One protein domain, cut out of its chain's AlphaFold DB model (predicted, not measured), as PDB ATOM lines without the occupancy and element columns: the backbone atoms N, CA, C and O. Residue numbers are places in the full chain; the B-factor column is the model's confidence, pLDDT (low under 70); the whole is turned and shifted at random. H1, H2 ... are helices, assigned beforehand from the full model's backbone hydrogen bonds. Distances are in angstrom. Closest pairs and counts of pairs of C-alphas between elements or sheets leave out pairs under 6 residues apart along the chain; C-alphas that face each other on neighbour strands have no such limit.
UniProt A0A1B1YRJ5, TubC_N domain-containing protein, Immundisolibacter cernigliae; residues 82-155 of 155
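Overview. This is residues 82 to 155 of the 155 residues of the protein "TubC_N domain-containing protein" of Immundisolibacter cernigliae (UniProt A0A1B1YRJ5). Three helices form a small triangle, with the longest, H3, packing on H1 and meeting H2 at a corner, and a tail, residues 144 to 155, sticks out. The 74 printed residues include named helices H1, H2, H3 in chain order and no named strand; the class is all helix. The whole is loose, with a radius of gyration of the C-alphas of 14.7 A, and spans 50 by 31 by 21 A.

Arrangement. H3, residues 123 to 139, touches H1, residues 92 to 104, with residues 130 to 137 alone; the closest C-alphas, Val 101 and Ala 137, are 6.0 A apart. They run the same way at a steep tilt of 49 degrees. H3 and H2, residues 109 to 119, touch only at the corner, H3 with residues 125 to 129 alone; the closest C-alphas, Ala 119 and Gly 125, are 4.4 A apart. H1 and H2 are close but not clearly touching; their closest C-alphas, Ser 102 and Arg 112, are 7.0 A apart. Every O i to N i+4 pair is within hydrogen-bond range in H1 and H2, and 12 of 13 in H3.

Along the chain. H3 measures 24.9 A, H1 18.9 A and H2 15.6 A from first to last C-alpha. C-alpha 92 is at (-35.283, -20.750, -17.475) and C-alpha 139 at (-44.209, -18.844, 0.926).

Size, cuts and confidence. The printed part has no cut, and both links between helices are tight. Without residues 144 to 155 the body spans 35 by 21 by 16 A. Residues 82 to 84 and 143 to 155 have pLDDT under 70.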
ATOM      1  N   PRO A  82     -11.504 -18.633  -6.449       58.59
ATOM      2  CA  PRO A  82     -12.192 -18.052  -7.584       58.59
ATOM      3  C   PRO A  82     -13.309 -19.006  -7.983       58.59
ATOM      4  O   PRO A  82     -13.056 -20.191  -8.212       58.59
ATOM      5  N   MET A  83     -14.539 -18.482  -8.000       58.72
ATOM      6  CA  MET A  83     -15.738 -19.286  -8.209       58.72
ATOM      7  C   MET A  83     -15.504 -20.221  -9.398       58.72
ATOM      8  O   MET A  83     -15.116 -19.743 -10.474       58.72
ATOM      9  N   PRO A  84     -15.672 -21.541  -9.212       63.00
ATOM     10  CA  PRO A  84     -15.398 -22.499 -10.268       63.00
ATOM     11  C   PRO A  84     -16.205 -22.119 -11.507       63.00
ATOM     12  O   PRO A  84     -17.331 -21.620 -11.413       63.00
ATOM     13  N   ARG A  85     -15.617 -22.337 -12.689       71.75
ATOM     14  CA  ARG A  85     -16.331 -22.103 -13.949       71.75
ATOM     15  C   ARG A  85     -17.663 -22.861 -13.908       71.75
ATOM     16  O   ARG A  85     -17.681 -23.991 -13.420       71.75
ATOM     17  N   PRO A  86     -18.756 -22.267 -14.417       77.31
ATOM     18  CA  PRO A  86     -20.065 -22.894 -14.353       77.31
ATOM     19  C   PRO A  86     -20.010 -24.267 -15.027       77.31
ATOM     20  O   PRO A  86     -19.668 -24.372 -16.204       77.31
ATOM     21  N   ALA A  87     -20.326 -25.307 -14.261       81.00
ATOM     22  CA  ALA A  87     -20.387 -26.688 -14.723       81.00
ATOM     23  C   ALA A  87     -21.764 -27.030 -15.314       81.00
ATOM     24  O   ALA A  87     -21.900 -28.026 -16.021       81.00
ATOM     25  N   VAL A  88     -22.781 -26.216 -15.007       86.75
ATOM     26  CA  VAL A  88     -24.178 -26.444 -15.387       86.75
ATOM     27  C   VAL A  88     -24.810 -25.146 -15.904       86.75
ATOM     28  O   VAL A  88     -24.508 -24.038 -15.436       86.75
ATOM     29  N   ASP A  89     -25.700 -25.278 -16.883       92.06
ATOM     30  CA  ASP A  89     -26.525 -24.177 -17.376       92.06
ATOM     31  C   ASP A  89     -27.643 -23.827 -16.393       92.06
ATOM     32  O   ASP A  89     -28.145 -24.680 -15.665       92.06
ATOM     33  N   TRP A  90     -28.031 -22.551 -16.368       92.06
ATOM     34  CA  TRP A  90     -29.124 -22.075 -15.526       92.06
ATOM     35  C   TRP A  90     -30.478 -22.287 -16.228       92.06
ATOM     36  O   TRP A  90     -30.698 -21.698 -17.291       92.06
ATOM     37  N   PRO A  91     -31.394 -23.097 -15.673       93.31
ATOM     38  CA  PRO A  91     -32.707 -23.340 -16.266       93.31
ATOM     39  C   PRO A  91     -33.610 -22.095 -16.266       93.31
ATOM     40  O   PRO A  91     -33.656 -21.332 -15.299       93.31
ATOM     41  N   ALA A  92     -34.392 -21.907 -17.334       87.38
ATOM     42  CA  ALA A  92     -35.283 -20.750 -17.475       87.38
ATOM     43  C   ALA A  92     -36.419 -20.712 -16.431       87.38
ATOM     44  O   ALA A  92     -36.868 -19.631 -16.046       87.38
ATOM     45  N   ASP A  93     -36.882 -21.870 -15.950       87.25
ATOM     46  CA  ASP A  93     -37.873 -21.961 -14.873       87.25
ATOM     47  C   ASP A  93     -37.309 -21.447 -13.540       87.25
ATOM     48  O   ASP A  93     -37.999 -20.715 -12.826       87.25
ATOM     49  N   LEU A  94     -36.037 -21.741 -13.244       92.25
ATOM     50  CA  LEU A  94     -35.367 -21.208 -12.056       92.25
ATOM     51  C   LEU A  94     -35.111 -19.706 -12.163       92.25
ATOM     52  O   LEU A  94     -35.189 -19.015 -11.155       92.25
ATOM     53  N   ASP A  95     -34.875 -19.169 -13.362       92.56
ATOM     54  CA  ASP A  95     -34.746 -17.720 -13.562       92.56
ATOM     55  C   ASP A  95     -36.031 -16.962 -13.188       92.56
ATOM     56  O   ASP A  95     -35.986 -15.940 -12.499       92.56
ATOM     57  N   ALA A  96     -37.195 -17.487 -13.578       89.25
ATOM     58  CA  ALA A  96     -38.479 -16.899 -13.206       89.25
ATOM     59  C   ALA A  96     -38.725 -16.964 -11.686       89.25
ATOM     60  O   ALA A  96     -39.173 -15.979 -11.091       89.25
ATOM     61  N   MET A  97     -38.402 -18.095 -11.044       92.38
ATOM     62  CA  MET A  97     -38.521 -18.239  -9.586       92.38
ATOM     63  C   MET A  97     -37.551 -17.321  -8.845       92.38
ATOM     64  O   MET A  97     -37.972 -16.606  -7.936       92.38
ATOM     65  N   LEU A  98     -36.287 -17.272  -9.271       94.81
ATOM     66  CA  LEU A  98     -35.268 -16.398  -8.699       94.81
ATOM     67  C   LEU A  98     -35.698 -14.940  -8.793       94.81
ATOM     68  O   LEU A  98     -35.618 -14.235  -7.795       94.81
ATOM     69  N   ARG A  99     -36.216 -14.478  -9.937       90.69
ATOM     70  CA  ARG A  99     -36.735 -13.107 -10.075       90.69
ATOM     71  C   ARG A  99     -37.842 -12.800  -9.068       90.69
ATOM     72  O   ARG A  99     -37.815 -11.743  -8.449       90.69
ATOM     73  N   ARG A 100     -38.778 -13.727  -8.859       90.25
ATOM     74  CA  ARG A 100     -39.884 -13.544  -7.907       90.25
ATOM     75  C   ARG A 100     -39.403 -13.530  -6.451       90.25
ATOM     76  O   ARG A 100     -39.775 -12.633  -5.702       90.25
ATOM     77  N   VAL A 101     -38.571 -14.498  -6.066       89.88
ATOM     78  CA  VAL A 101     -38.005 -14.618  -4.709       89.88
ATOM     79  C   VAL A 101     -37.107 -13.425  -4.396       89.88
ATOM     80  O   VAL A 101     -37.306 -12.750  -3.390       89.88
ATOM     81  N   SER A 102     -36.174 -13.106  -5.293       92.25
ATOM     82  CA  SER A 102     -35.245 -11.984  -5.127       92.25
ATOM     83  C   SER A 102     -35.955 -10.633  -5.040       92.25
ATOM     84  O   SER A 102     -35.520  -9.783  -4.276       92.25
ATOM     85  N   ALA A 103     -37.055 -10.427  -5.772       88.31
ATOM     86  CA  ALA A 103     -37.841  -9.200  -5.661       88.31
ATOM     87  C   ALA A 103     -38.543  -9.081  -4.299       88.31
ATOM     88  O   ALA A 103     -38.557  -8.001  -3.721       88.31
ATOM     89  N   PHE A 104     -39.098 -10.179  -3.775       90.62
ATOM     90  CA  PHE A 104     -39.786 -10.173  -2.481       90.62
ATOM     91  C   PHE A 104     -38.833  -9.939  -1.301       90.62
ATOM     92  O   PHE A 104     -39.184  -9.226  -0.369       90.62
ATOM     93  N   TYR A 105     -37.632 -10.520  -1.354       88.12
ATOM     94  CA  TYR A 105     -36.591 -10.344  -0.334       88.12
ATOM     95  C   TYR A 105     -35.637  -9.177  -0.622       88.12
ATOM     96  O   TYR A 105     -34.597  -9.075   0.021       88.12
ATOM     97  N   GLU A 106     -35.965  -8.331  -1.603       90.56
ATOM     98  CA  GLU A 106     -35.183  -7.146  -1.980       90.56
ATOM     99  C   GLU A 106     -33.696  -7.436  -2.271       90.56
ATOM    100  O   GLU A 106     -32.821  -6.597  -2.061       90.56
ATOM    101  N   TRP A 107     -33.394  -8.624  -2.801       88.50
ATOM    102  CA  TRP A 107     -32.042  -9.004  -3.207       88.50
ATOM    103  C   TRP A 107     -31.524  -8.065  -4.298       88.50
ATOM    104  O   TRP A 107     -32.193  -7.778  -5.305       88.50
ATOM    105  N   THR A 108     -30.276  -7.645  -4.138       88.75
ATOM    106  CA  THR A 108     -29.585  -6.806  -5.110       88.75
ATOM    107  C   THR A 108     -29.247  -7.590  -6.383       88.75
ATOM    108  O   THR A 108     -29.412  -8.810  -6.485       88.75
ATOM    109  N   GLN A 109     -28.758  -6.887  -7.409       81.25
ATOM    110  CA  GLN A 109     -28.218  -7.551  -8.598       81.25
ATOM    111  C   GLN A 109     -27.005  -8.429  -8.263       81.25
ATOM    112  O   GLN A 109     -26.860  -9.488  -8.872       81.25
ATOM    113  N   ALA A 110     -26.178  -8.008  -7.301       80.06
ATOM    114  CA  ALA A 110     -25.022  -8.772  -6.848       80.06
ATOM    115  C   ALA A 110     -25.458 -10.074  -6.160       80.06
ATOM    116  O   ALA A 110     -24.999 -11.137  -6.557       80.06
ATOM    117  N   ASP A 111     -26.439 -10.017  -5.252       83.06
ATOM    118  CA  ASP A 111     -26.944 -11.211  -4.555       83.06
ATOM    119  C   ASP A 111     -27.494 -12.261  -5.532       83.06
ATOM    120  O   ASP A 111     -27.219 -13.455  -5.414       83.06
ATOM    121  N   ARG A 112     -28.238 -11.817  -6.557       89.44
ATOM    122  CA  ARG A 112     -28.733 -12.707  -7.620       89.44
ATOM    123  C   ARG A 112     -27.599 -13.350  -8.417       89.44
ATOM    124  O   ARG A 112     -27.688 -14.533  -8.753       89.44
ATOM    125  N   ALA A 113     -26.574 -12.572  -8.763       86.69
ATOM    126  CA  ALA A 113     -25.428 -13.057  -9.524       86.69
ATOM    127  C   ALA A 113     -24.622 -14.077  -8.710       86.69
ATOM    128  O   ALA A 113     -24.319 -15.150  -9.230       86.69
ATOM    129  N   ASP A 114     -24.375 -13.784  -7.433       85.38
ATOM    130  CA  ASP A 114     -23.671 -14.662  -6.499       85.38
ATOM    131  C   ASP A 114     -24.427 -15.979  -6.297       85.38
ATOM    132  O   ASP A 114     -23.840 -17.053  -6.441       85.38
ATOM    133  N   PHE A 115     -25.743 -15.925  -6.061       90.50
ATOM    134  CA  PHE A 115     -26.583 -17.119  -5.923       90.50
ATOM    135  C   PHE A 115     -26.563 -17.984  -7.192       90.50
ATOM    136  O   PHE A 115     -26.375 -19.199  -7.129       90.50
ATOM    137  N   THR A 116     -26.704 -17.357  -8.363       92.38
ATOM    138  CA  THR A 116     -26.678 -18.061  -9.654       92.38
ATOM    139  C   THR A 116     -25.312 -18.691  -9.913       92.38
ATOM    140  O   THR A 116     -25.221 -19.839 -10.348       92.38
ATOM    141  N   ALA A 117     -24.232 -17.957  -9.650       87.81
ATOM    142  CA  ALA A 117     -22.876 -18.450  -9.835       87.81
ATOM    143  C   ALA A 117     -22.575 -19.613  -8.875       87.81
ATOM    144  O   ALA A 117     -21.983 -20.608  -9.294       87.81
ATOM    145  N   TRP A 118     -23.047 -19.532  -7.627       91.06
ATOM    146  CA  TRP A 118     -22.922 -20.602  -6.639       91.06
ATOM    147  C   TRP A 118     -23.649 -21.865  -7.102       91.06
ATOM    148  O   TRP A 118     -23.056 -22.938  -7.125       91.06
ATOM    149  N   ALA A 119     -24.900 -21.744  -7.541       92.69
ATOM    150  CA  ALA A 119     -25.698 -22.886  -7.970       92.69
ATOM    151  C   ALA A 119     -25.098 -23.599  -9.191       92.69
ATOM    152  O   ALA A 119     -25.112 -24.824  -9.283       92.69
ATOM    153  N   ARG A 120     -24.519 -22.842 -10.129       93.00
ATOM    154  CA  ARG A 120     -23.945 -23.378 -11.374       93.00
ATOM    155  C   ARG A 120     -22.611 -24.105 -11.198       93.00
ATOM    156  O   ARG A 120     -22.095 -24.632 -12.184       93.00
ATOM    157  N   ARG A 121     -22.043 -24.158  -9.989       87.25
ATOM    158  CA  ARG A 121     -20.760 -24.834  -9.723       87.25
ATOM    159  C   ARG A 121     -20.816 -26.353  -9.887       87.25
ATOM    160  O   ARG A 121     -19.797 -26.967 -10.181       87.25
ATOM    161  N   SER A 122     -21.980 -26.962  -9.659       87.69
ATOM    162  CA  SER A 122     -22.156 -28.415  -9.687       87.69
ATOM    163  C   SER A 122     -23.631 -28.804  -9.866       87.69
ATOM    164  O   SER A 122     -24.515 -27.987  -9.603       87.69
ATOM    165  N   PRO A 123     -23.922 -30.054 -10.273       89.38
ATOM    166  CA  PRO A 123     -25.287 -30.584 -10.276       89.38
ATOM    167  C   PRO A 123     -25.969 -30.509  -8.902       89.38
ATOM    168  O   PRO A 123     -27.140 -30.146  -8.831       89.38
ATOM    169  N   ASP A 124     -25.226 -30.769  -7.823       88.75
ATOM    170  CA  ASP A 124     -25.753 -30.695  -6.453       88.75
ATOM    171  C   ASP A 124     -26.129 -29.257  -6.072       88.75
ATOM    172  O   ASP A 124     -27.220 -29.017  -5.568       88.75
ATOM    173  N   GLY A 125     -25.286 -28.272  -6.412       89.38
ATOM    174  CA  GLY A 125     -25.603 -26.857  -6.196       89.38
ATOM    175  C   GLY A 125     -26.856 -26.413  -6.958       89.38
ATOM    176  O   GLY A 125     -27.640 -25.614  -6.450       89.38
ATOM    177  N   MET A 126     -27.089 -26.968  -8.150       94.69
ATOM    178  CA  MET A 126     -28.308 -26.714  -8.918       94.69
ATOM    179  C   MET A 126     -29.547 -27.342  -8.265       94.69
ATOM    180  O   MET A 126     -30.617 -26.728  -8.258       94.69
ATOM    181  N   ALA A 127     -29.415 -28.552  -7.714       88.50
ATOM    182  CA  ALA A 127     -30.485 -29.229  -6.988       88.50
ATOM    183  C   ALA A 127     -30.857 -28.469  -5.703       88.50
ATOM    184  O   ALA A 127     -32.041 -28.222  -5.463       88.50
ATOM    185  N   ASP A 128     -29.857 -28.014  -4.943       90.31
ATOM    186  CA  ASP A 128     -30.048 -27.200  -3.740       90.31
ATOM    187  C   ASP A 128     -30.714 -25.857  -4.069       90.31
ATOM    188  O   ASP A 128     -31.670 -25.450  -3.406       90.31
ATOM    189  N   ALA A 129     -30.259 -25.181  -5.129       93.62
ATOM    190  CA  ALA A 129     -30.846 -23.921  -5.576       93.62
ATOM    191  C   ALA A 129     -32.317 -24.080  -5.977       93.62
ATOM    192  O   ALA A 129     -33.143 -23.241  -5.618       93.62
ATOM    193  N   ARG A 130     -32.656 -25.164  -6.690       96.50
ATOM    194  CA  ARG A 130     -34.041 -25.498  -7.039       96.50
ATOM    195  C   ARG A 130     -34.886 -25.709  -5.788       96.50
ATOM    196  O   ARG A 130     -35.915 -25.055  -5.653       96.50
ATOM    197  N   ALA A 131     -34.438 -26.565  -4.869       89.81
ATOM    198  CA  ALA A 131     -35.172 -26.861  -3.642       89.81
ATOM    199  C   ALA A 131     -35.410 -25.600  -2.795       89.81
ATOM    200  O   ALA A 131     -36.520 -25.376  -2.312       89.81
ATOM    201  N   PHE A 132     -34.393 -24.740  -2.669       95.19
ATOM    202  CA  PHE A 132     -34.513 -23.447  -2.000       95.19
ATOM    203  C   PHE A 132     -35.539 -22.537  -2.689       95.19
ATOM    204  O   PHE A 132     -36.463 -22.054  -2.040       95.19
ATOM    205  N   LEU A 133     -35.411 -22.319  -4.003       94.56
ATOM    206  CA  LEU A 133     -36.305 -21.429  -4.745       94.56
ATOM    207  C   LEU A 133     -37.754 -21.921  -4.734       94.56
ATOM    208  O   LEU A 133     -38.659 -21.102  -4.604       94.56
ATOM    209  N   GLU A 134     -37.987 -23.231  -4.825       93.00
ATOM    210  CA  GLU A 134     -39.320 -23.831  -4.712       93.00
ATOM    211  C   GLU A 134     -39.909 -23.620  -3.308       93.00
ATOM    212  O   GLU A 134     -41.059 -23.185  -3.178       93.00
ATOM    213  N   ALA A 135     -39.113 -23.853  -2.258       90.12
ATOM    214  CA  ALA A 135     -39.533 -23.654  -0.875       90.12
ATOM    215  C   ALA A 135     -39.844 -22.183  -0.561       90.12
ATOM    216  O   ALA A 135     -40.850 -21.896   0.089       90.12
ATOM    217  N   GLU A 136     -39.022 -21.242  -1.032       91.62
ATOM    218  CA  GLU A 136     -39.274 -19.813  -0.843       91.62
ATOM    219  C   GLU A 136     -40.449 -19.332  -1.698       91.62
ATOM    220  O   GLU A 136     -41.338 -18.655  -1.184       91.62
ATOM    221  N   ALA A 137     -40.535 -19.734  -2.970       90.25
ATOM    222  CA  ALA A 137     -41.633 -19.348  -3.858       90.25
ATOM    223  C   ALA A 137     -43.009 -19.810  -3.350       90.25
ATOM    224  O   ALA A 137     -44.007 -19.130  -3.613       90.25
ATOM    225  N   ALA A 138     -43.069 -20.927  -2.615       91.56
ATOM    226  CA  ALA A 138     -44.285 -21.426  -1.972       91.56
ATOM    227  C   ALA A 138     -44.767 -20.546  -0.802       91.56
ATOM    228  O   ALA A 138     -45.961 -20.535  -0.506       91.56
ATOM    229  N   LYS A 139     -43.869 -19.788  -0.157       90.69
ATOM    230  CA  LYS A 139     -44.209 -18.844   0.926       90.69
ATOM    231  C   LYS A 139     -44.712 -17.502   0.396       90.69
ATOM    232  O   LYS A 139     -45.347 -16.748   1.131       90.69
ATOM    233  N   LEU A 140     -44.403 -17.184  -0.861       89.06
ATOM    234  CA  LEU A 140     -44.738 -15.895  -1.452       89.06
ATOM    235  C   LEU A 140     -46.238 -15.791  -1.744       89.06
ATOM    236  O   LEU A 140     -46.837 -16.761  -2.223       89.06
ATOM    237  N   PRO A 141     -46.843 -14.600  -1.567       84.69
ATOM    238  CA  PRO A 141     -48.231 -14.377  -1.953       84.69
ATOM    239  C   PRO A 141     -48.421 -14.740  -3.425       84.69
ATOM    240  O   PRO A 141     -47.544 -14.471  -4.257       84.69
ATOM    241  N   ALA A 142     -49.547 -15.387  -3.745       75.50
ATOM    242  CA  ALA A 142     -49.871 -15.770  -5.114       75.50
ATOM    243  C   ALA A 142     -49.698 -14.557  -6.046       75.50
ATOM    244  O   ALA A 142     -50.083 -13.449  -5.660       75.50
ATOM    245  N   PRO A 143     -49.104 -14.735  -7.241       65.12
ATOM    246  CA  PRO A 143     -48.895 -13.625  -8.158       65.12
ATOM    247  C   PRO A 143     -50.242 -12.958  -8.427       65.12
ATOM    248  O   PRO A 143     -51.198 -13.616  -8.852       65.12
ATOM    249  N   SER A 144     -50.330 -11.660  -8.132       58.38
ATOM    250  CA  SER A 144     -51.539 -10.895  -8.412       58.38
ATOM    251  C   SER A 144     -51.852 -11.009  -9.903       58.38
ATOM    252  O   SER A 144     -50.961 -10.905 -10.747       58.38
ATOM    253  N   LEU A 145     -53.126 -11.193 -10.256       58.12
ATOM    254  CA  LEU A 145     -53.581 -11.266 -11.654       58.12
ATOM    255  C   LEU A 145     -53.185 -10.027 -12.485       58.12
ATOM    256  O   LEU A 145     -53.197 -10.087 -13.715       58.12
ATOM    257  N   THR A 146     -52.810  -8.930 -11.828       54.50
ATOM    258  CA  THR A 146     -52.315  -7.689 -12.436       54.50
ATOM    259  C   THR A 146     -50.872  -7.748 -12.947       54.50
ATOM    260  O   THR A 146     -50.510  -6.876 -13.728       54.50
ATOM    261  N   ASP A 147     -50.076  -8.757 -12.576       50.78
ATOM    262  CA  ASP A 147     -48.683  -8.930 -13.039       50.78
ATOM    263  C   ASP A 147     -48.559  -9.706 -14.359       50.78
ATOM    264  O   ASP A 147     -47.460  -9.990 -14.841       50.78
ATOM    265  N   ARG A 148     -49.682 -10.072 -14.988       45.66
ATOM    266  CA  ARG A 148     -49.621 -10.677 -16.320       45.66
ATOM    267  C   ARG A 148     -49.158  -9.622 -17.327       45.66
ATOM    268  O   ARG A 148     -49.753  -8.542 -17.372       45.66
ATOM    269  N   PRO A 149     -48.169  -9.924 -18.190       48.50
ATOM    270  CA  PRO A 149     -47.858  -9.048 -19.306       48.50
ATOM    271  C   PRO A 149     -49.142  -8.845 -20.107       48.50
ATOM    272  O   PRO A 149     -49.789  -9.811 -20.523       48.50
ATOM    273  N   ARG A 150     -49.545  -7.583 -20.284       47.12
ATOM    274  CA  ARG A 150     -50.627  -7.226 -21.202       47.12
ATOM    275  C   ARG A 150     -50.185  -7.649 -22.597       47.12
ATOM    276  O   ARG A 150     -49.463  -6.919 -23.270       47.12
ATOM    277  N   VAL A 151     -50.607  -8.835 -23.022       47.12
ATOM    278  CA  VAL A 151     -50.532  -9.236 -24.422       47.12
ATOM    279  C   VAL A 151     -51.498  -8.319 -25.159       47.12
ATOM    280  O   VAL A 151     -52.715  -8.475 -25.065       47.12
ATOM    281  N   ALA A 152     -50.957  -7.303 -25.827       44.69
ATOM    282  CA  ALA A 152     -51.716  -6.537 -26.795       44.69
ATOM    283  C   ALA A 152     -52.090  -7.503 -27.925       44.69
ATOM    284  O   ALA A 152     -51.239  -7.899 -28.719       44.69
ATOM    285  N   LEU A 153     -53.352  -7.925 -27.955       43.09
ATOM    286  CA  LEU A 153     -53.914  -8.603 -29.115       43.09
ATOM    287  C   LEU A 153     -53.908  -7.595 -30.268       43.09
ATOM    288  O   LEU A 153     -54.673  -6.627 -30.269       43.09
ATOM    289  N   GLY A 154     -52.963  -7.781 -31.189       55.62
ATOM    290  CA  GLY A 154     -52.908  -7.066 -32.458       55.62
ATOM    291  C   GLY A 154     -54.149  -7.374 -33.295       55.62
ATOM    292  O   GLY A 154     -54.685  -8.478 -33.221       55.62
ATOM    293  N   ARG A 155     -54.606  -6.349 -34.019       44.56
ATOM    294  CA  ARG A 155     -55.785  -6.353 -34.894       44.56
ATOM    295  C   ARG A 155     -55.698  -7.374 -36.020       44.56
ATOM    296  O   ARG A 155     -54.577  -7.563 -36.539       44.56
TER     297      ARG A 155